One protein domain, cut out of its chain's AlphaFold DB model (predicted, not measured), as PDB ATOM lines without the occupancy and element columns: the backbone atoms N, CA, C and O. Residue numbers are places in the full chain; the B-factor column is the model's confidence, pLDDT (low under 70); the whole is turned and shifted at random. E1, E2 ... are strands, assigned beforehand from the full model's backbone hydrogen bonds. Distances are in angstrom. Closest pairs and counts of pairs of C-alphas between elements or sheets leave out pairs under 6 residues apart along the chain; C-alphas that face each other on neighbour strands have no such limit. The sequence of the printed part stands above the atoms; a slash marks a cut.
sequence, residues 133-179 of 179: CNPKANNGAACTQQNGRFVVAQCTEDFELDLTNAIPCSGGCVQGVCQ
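Overview. This is residues 133 to 179 of the 179 residues of an uncharacterized protein of Kofleriaceae bacterium (UniProt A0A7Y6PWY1). Picture a small, strongly twisted sheet of three strands winding back and forth, with E2 in the middle and E3 sharply bent. Residues 133 to 140, a stretch with no named element, lead into the sheet, and after E3 a tail folds back in a small turn that pairs residues 173 to 174 with residues 177 to 178, antiparallel. The printed part has 47 residues, with no named helix and three named strands, E1, E2 and E3 along the chain and in the same order across the antiparallel sheet. The class is all strand, though under half of the residues, 21 of 47, are in named strands. The whole is compact, with a radius of gyration of the C-alphas of 9.5 A, and elongated, spanning 27 by 17 by 13 A.

Arrangement. Go first to E1, residues 141 to 146, which forms a hairpin with E2, residues 149 to 155, at 141 degrees between their directions. Look there for N 144 and O 151, 3.0 A apart and within hydrogen-bond range. E2 forms the next hairpin with E3, residues 161 to 168, at 138 degrees; N 162 and O 154 are within hydrogen-bond range at 2.7 A. The three make a meander, each strand the antiparallel neighbour of the one before. E1 and E3 are the edge strands; their closest C-alphas, those of Ala 142 and Leu 161, are 7.7 A apart.

Along the chain. Find C-alpha 141 at (10.137, -8.356, 39.255), where E1 begins its 15.0 A. E2 covers 18.2 A. E3 covers 14.1 A, bends by 93 degrees at residue 164, and ends at C-alpha 168, (11.639, 4.135, 41.292).

Size, cuts and confidence. The two farthest C-alphas, of Asp 158 and Ser 170, are 28.1 A apart. Both links are tight, and the printed part has no cut. Its mean pLDDT is 85.1; no printed residue is under 70.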
ATOM      1  N   CYS A 133       8.533  -8.453  30.652       83.25
ATOM      2  CA  CYS A 133       8.146  -9.039  31.928       83.25
ATOM      3  C   CYS A 133       8.106 -10.568  31.878       83.25
ATOM      4  O   CYS A 133       7.433 -11.132  31.022       83.25
ATOM      5  N   ASN A 134       8.754 -11.250  32.833       83.44
ATOM      6  CA  ASN A 134       8.585 -12.690  33.063       83.44
ATOM      7  C   ASN A 134       8.122 -12.951  34.512       83.44
ATOM      8  O   ASN A 134       8.944 -12.834  35.423       83.44
ATOM      9  N   PRO A 135       6.868 -13.385  34.757       83.31
ATOM     10  CA  PRO A 135       6.373 -13.663  36.109       83.31
ATOM     11  C   PRO A 135       7.113 -14.805  36.821       83.31
ATOM     12  O   PRO A 135       7.045 -14.922  38.042       83.31
ATOM     13  N   LYS A 136       7.841 -15.651  36.083       81.50
ATOM     14  CA  LYS A 136       8.617 -16.767  36.644       81.50
ATOM     15  C   LYS A 136      10.062 -16.397  36.971       81.50
ATOM     16  O   LYS A 136      10.721 -17.144  37.693       81.50
ATOM     17  N   ALA A 137      10.568 -15.280  36.450       76.88
ATOM     18  CA  ALA A 137      11.928 -14.816  36.708       76.88
ATOM     19  C   ALA A 137      11.932 -13.767  37.826       76.88
ATOM     20  O   ALA A 137      10.983 -13.004  37.957       76.88
ATOM     21  N   ASN A 138      12.997 -13.717  38.633       77.56
ATOM     22  CA  ASN A 138      13.219 -12.665  39.641       77.56
ATOM     23  C   ASN A 138      12.018 -12.403  40.575       77.56
ATOM     24  O   ASN A 138      11.747 -11.264  40.944       77.56
ATOM     25  N   ASN A 139      11.275 -13.453  40.949       84.38
ATOM     26  CA  ASN A 139      10.023 -13.354  41.717       84.38
ATOM     27  C   ASN A 139       8.965 -12.445  41.061       84.38
ATOM     28  O   ASN A 139       8.232 -11.754  41.761       84.38
ATOM     29  N   GLY A 140       8.923 -12.416  39.729       84.38
ATOM     30  CA  GLY A 140       8.038 -11.563  38.946       84.38
ATOM     31  C   GLY A 140       8.465 -10.099  38.894       84.38
ATOM     32  O   GLY A 140       7.702  -9.279  38.412       84.38
ATOM     33  N   ALA A 141       9.654  -9.727  39.375       86.31
ATOM     34  CA  ALA A 141      10.137  -8.356  39.255       86.31
ATOM     35  C   ALA A 141      10.759  -8.098  37.872       86.31
ATOM     36  O   ALA A 141      11.636  -8.841  37.422       86.31
ATOM     37  N   ALA A 142      10.358  -7.002  37.229       85.44
ATOM     38  CA  ALA A 142      10.879  -6.562  35.940       85.44
ATOM     39  C   ALA A 142      11.397  -5.124  35.995       85.44
ATOM     40  O   ALA A 142      10.878  -4.277  36.725       85.44
ATOM     41  N   CYS A 143      12.432  -4.862  35.201       82.00
ATOM     42  CA  CYS A 143      12.985  -3.532  35.000       82.00
ATOM     43  C   CYS A 143      12.302  -2.870  33.811       82.00
ATOM     44  O   CYS A 143      12.295  -3.425  32.721       82.00
ATOM     45  N   THR A 144      11.782  -1.664  33.998       82.56
ATOM     46  CA  THR A 144      11.206  -0.874  32.903       82.56
ATOM     47  C   THR A 144      11.541   0.604  33.078       82.56
ATOM     48  O   THR A 144      12.056   1.015  34.122       82.56
ATOM     49  N   GLN A 145      11.295   1.418  32.053       80.94
ATOM     50  CA  GLN A 145      11.433   2.869  32.132       80.94
ATOM     51  C   GLN A 145      10.062   3.541  32.165       80.94
ATOM     52  O   GLN A 145       9.195   3.279  31.339       80.94
ATOM     53  N   GLN A 146       9.877   4.457  33.112       82.94
ATOM     54  CA  GLN A 146       8.687   5.289  33.240       82.94
ATOM     55  C   GLN A 146       9.116   6.750  33.327       82.94
ATOM     56  O   GLN A 146       9.844   7.145  34.238       82.94
ATOM     57  N   ASN A 147       8.668   7.567  32.368       85.62
ATOM     58  CA  ASN A 147       8.987   8.998  32.297       85.62
ATOM     59  C   ASN A 147      10.502   9.296  32.368       85.62
ATOM     60  O   ASN A 147      10.935  10.208  33.076       85.62
ATOM     61  N   GLY A 148      11.312   8.498  31.663       81.62
ATOM     62  CA  GLY A 148      12.770   8.654  31.612       81.62
ATOM     63  C   GLY A 148      13.508   8.244  32.890       81.62
ATOM     64  O   GLY A 148      14.639   8.676  33.106       81.62
ATOM     65  N   ARG A 149      12.877   7.454  33.767       84.12
ATOM     66  CA  ARG A 149      13.507   6.862  34.955       84.12
ATOM     67  C   ARG A 149      13.304   5.360  34.971       84.12
ATOM     68  O   ARG A 149      12.222   4.892  34.627       84.12
ATOM     69  N   PHE A 150      14.309   4.624  35.429       83.81
ATOM     70  CA  PHE A 150      14.156   3.199  35.686       83.81
ATOM     71  C   PHE A 150      13.241   2.968  36.888       83.81
ATOM     72  O   PHE A 150      13.331   3.667  37.902       83.81
ATOM     73  N   VAL A 151      12.363   1.982  36.767       88.56
ATOM     74  CA  VAL A 151      11.513   1.492  37.846       88.56
ATOM     75  C   VAL A 151      11.540  -0.034  37.862       88.56
ATOM     76  O   VAL A 151      11.697  -0.672  36.819       88.56
ATOM     77  N   VAL A 152      11.363  -0.613  39.046       89.38
ATOM     78  CA  VAL A 152      11.038  -2.033  39.212       89.38
ATOM     79  C   VAL A 152       9.526  -2.163  39.315       89.38
ATOM     80  O   VAL A 152       8.923  -1.564  40.204       89.38
ATOM     81  N   ALA A 153       8.919  -2.953  38.441       91.19
ATOM     82  CA  ALA A 153       7.498  -3.280  38.466       91.19
ATOM     83  C   ALA A 153       7.297  -4.788  38.666       91.19
ATOM     84  O   ALA A 153       8.250  -5.564  38.567       91.19
ATOM     85  N   GLN A 154       6.074  -5.198  38.993       92.06
ATOM     86  CA  GLN A 154       5.721  -6.616  39.099       92.06
ATOM     87  C   GLN A 154       5.095  -7.100  37.797       92.06
ATOM     88  O   GLN A 154       4.360  -6.362  37.155       92.06
ATOM     89  N   CYS A 155       5.362  -8.342  37.423       88.62
ATOM     90  CA  CYS A 155       4.703  -9.017  36.322       88.62
ATOM     91  C   CYS A 155       3.411  -9.648  36.812       88.62
ATOM     92  O   CYS A 155       3.398 -10.363  37.818       88.62
ATOM     93  N   THR A 156       2.337  -9.443  36.062       89.38
ATOM     94  CA  THR A 156       1.137 -10.261  36.203       89.38
ATOM     95  C   THR A 156       1.388 -11.664  35.645       89.38
ATOM     96  O   THR A 156       2.360 -11.911  34.923       89.38
ATOM     97  N   GLU A 157       0.488 -12.602  35.950       86.62
ATOM     98  CA  GLU A 157       0.523 -13.950  35.364       86.62
ATOM     99  C   GLU A 157       0.398 -13.925  33.829       86.62
ATOM    100  O   GLU A 157       0.916 -14.818  33.159       86.62
ATOM    101  N   ASP A 158      -0.199 -12.863  33.282       84.69
ATOM    102  CA  ASP A 158      -0.379 -12.630  31.846       84.69
ATOM    103  C   ASP A 158       0.832 -11.943  31.181       84.69
ATOM    104  O   ASP A 158       0.775 -11.598  30.003       84.69
ATOM    105  N   PHE A 159       1.957 -11.811  31.902       83.38
ATOM    106  CA  PHE A 159       3.200 -11.165  31.448       83.38
ATOM    107  C   PHE A 159       3.078  -9.647  31.221       83.38
ATOM    108  O   PHE A 159       3.930  -9.050  30.567       83.38
ATOM    109  N   GLU A 160       2.061  -9.013  31.801       85.94
ATOM    110  CA  GLU A 160       1.881  -7.559  31.771       85.94
ATOM    111  C   GLU A 160       2.619  -6.898  32.943       85.94
ATOM    112  O   GLU A 160       2.727  -7.473  34.031       85.94
ATOM    113  N   LEU A 161       3.091  -5.664  32.755       87.19
ATOM    114  CA  LEU A 161       3.655  -4.864  33.844       87.19
ATOM    115  C   LEU A 161       2.544  -4.290  34.740       87.19
ATOM    116  O   LEU A 161       1.770  -3.429  34.324       87.19
ATOM    117  N   ASP A 162       2.529  -4.673  36.014       91.81
ATOM    118  CA  ASP A 162       1.793  -3.971  37.065       91.81
ATOM    119  C   ASP A 162       2.626  -2.801  37.607       91.81
ATOM    120  O   ASP A 162       3.537  -2.952  38.431       91.81
ATOM    121  N   LEU A 163       2.276  -1.601  37.145       91.12
ATOM    122  CA  LEU A 163       2.908  -0.349  37.554       91.12
ATOM    123  C   LEU A 163       2.314   0.248  38.840       91.12
ATOM    124  O   LEU A 163       2.823   1.263  39.318       91.12
ATOM    125  N   THR A 164       1.272  -0.353  39.428       94.44
ATOM    126  CA  THR A 164       0.556   0.198  40.597       94.44
ATOM    127  C   THR A 164       1.489   0.434  41.783       94.44
ATOM    128  O   THR A 164       1.350   1.422  42.503       94.44
ATOM    129  N   ASN A 165       2.467  -0.458  41.962       91.12
ATOM    130  CA  ASN A 165       3.447  -0.416  43.047       91.12
ATOM    131  C   ASN A 165       4.886  -0.311  42.522       91.12
ATOM    132  O   ASN A 165       5.809  -0.830  43.151       91.12
ATOM    133  N   ALA A 166       5.081   0.325  41.363       93.75
ATOM    134  CA  ALA A 166       6.405   0.456  40.768       93.75
ATOM    135  C   ALA A 166       7.369   1.217  41.698       93.75
ATOM    136  O   ALA A 166       7.059   2.297  42.207       93.75
ATOM    137  N   ILE A 167       8.561   0.657  41.901       94.25
ATOM    138  CA  ILE A 167       9.600   1.216  42.767       94.25
ATOM    139  C   ILE A 167      10.573   2.014  41.893       94.25
ATOM    140  O   ILE A 167      11.237   1.419  41.045       94.25
ATOM    141  N   PRO A 168      10.697   3.341  42.069       93.38
ATOM    142  CA  PRO A 168      11.639   4.135  41.292       93.38
ATOM    143  C   PRO A 168      13.084   3.828  41.685       93.38
ATOM    144  O   PRO A 168      13.427   3.815  42.868       93.38
ATOM    145  N   CYS A 169      13.943   3.649  40.685       87.06
ATOM    146  CA  CYS A 169      15.373   3.468  40.872       87.06
ATOM    147  C   CYS A 169      16.096   4.820  40.830       87.06
ATOM    148  O   CYS A 169      15.799   5.680  39.998       87.06
ATOM    149  N   SER A 170      17.056   5.022  41.736       87.06
ATOM    150  CA  SER A 170      17.932   6.203  41.727       87.06
ATOM    151  C   SER A 170      18.954   6.178  40.588       87.06
ATOM    152  O   SER A 170      19.433   7.239  40.189       87.06
ATOM    153  N   GLY A 171      19.276   4.984  40.085       84.81
ATOM    154  CA  GLY A 171      20.172   4.743  38.961       84.81
ATOM    155  C   GLY A 171      19.552   3.772  37.960       84.81
ATOM    156  O   GLY A 171      18.462   4.019  37.445       84.81
ATOM    157  N   GLY A 172      20.263   2.684  37.672       80.19
ATOM    158  CA  GLY A 172      19.809   1.638  36.757       80.19
ATOM    159  C   GLY A 172      18.865   0.630  37.410       80.19
ATOM    160  O   GLY A 172      18.582   0.682  38.608       80.19
ATOM    161  N   CYS A 173      18.406  -0.323  36.608       75.50
ATOM    162  CA  CYS A 173      17.693  -1.498  37.079       75.50
ATOM    163  C   CYS A 173      18.259  -2.735  36.388       75.50
ATOM    164  O   CYS A 173      18.477  -2.723  35.179       75.50
ATOM    165  N   VAL A 174      18.495  -3.789  37.165       77.19
ATOM    166  CA  VAL A 174      19.036  -5.065  36.691       77.19
ATOM    167  C   VAL A 174      18.262  -6.200  37.347       77.19
ATOM    168  O   VAL A 174      18.144  -6.213  38.568       77.19
ATOM    169  N   GLN A 175      17.750  -7.152  36.560       73.50
ATOM    170  CA  GLN A 175      17.053  -8.347  37.065       73.50
ATOM    171  C   GLN A 175      15.942  -8.042  38.088       73.50
ATOM    172  O   GLN A 175      15.783  -8.738  39.087       73.50
ATOM    173  N   GLY A 176      15.182  -6.967  37.863       75.06
ATOM    174  CA  GLY A 176      14.121  -6.544  38.780       75.06
ATOM    175  C   GLY A 176      14.629  -5.930  40.091       75.06
ATOM    176  O   GLY A 176      13.891  -5.888  41.072       75.06
ATOM    177  N   VAL A 177      15.878  -5.451  40.131       81.88
ATOM    178  CA  VAL A 177      16.489  -4.801  41.297       81.88
ATOM    179  C   VAL A 177      17.108  -3.463  40.890       81.88
ATOM    180  O   VAL A 177      17.885  -3.384  39.938       81.88
ATOM    181  N   CYS A 178      16.786  -2.401  41.630       86.38
ATOM    182  CA  CYS A 178      17.417  -1.095  41.448       86.38
ATOM    183  C   CYS A 178      18.903  -1.130  41.840       86.38
ATOM    184  O   CYS A 178      19.258  -1.741  42.849       86.38
ATOM    185  N   GLN A 179      19.738  -0.439  41.063       85.25
ATOM    186  CA  GLN A 179      21.173  -0.249  41.315       85.25
ATOM    187  C   GLN A 179      21.467   1.127  41.928       85.25
ATOM    188  O   GLN A 179      20.751   2.106  41.591       85.25
TER     189      GLN A 179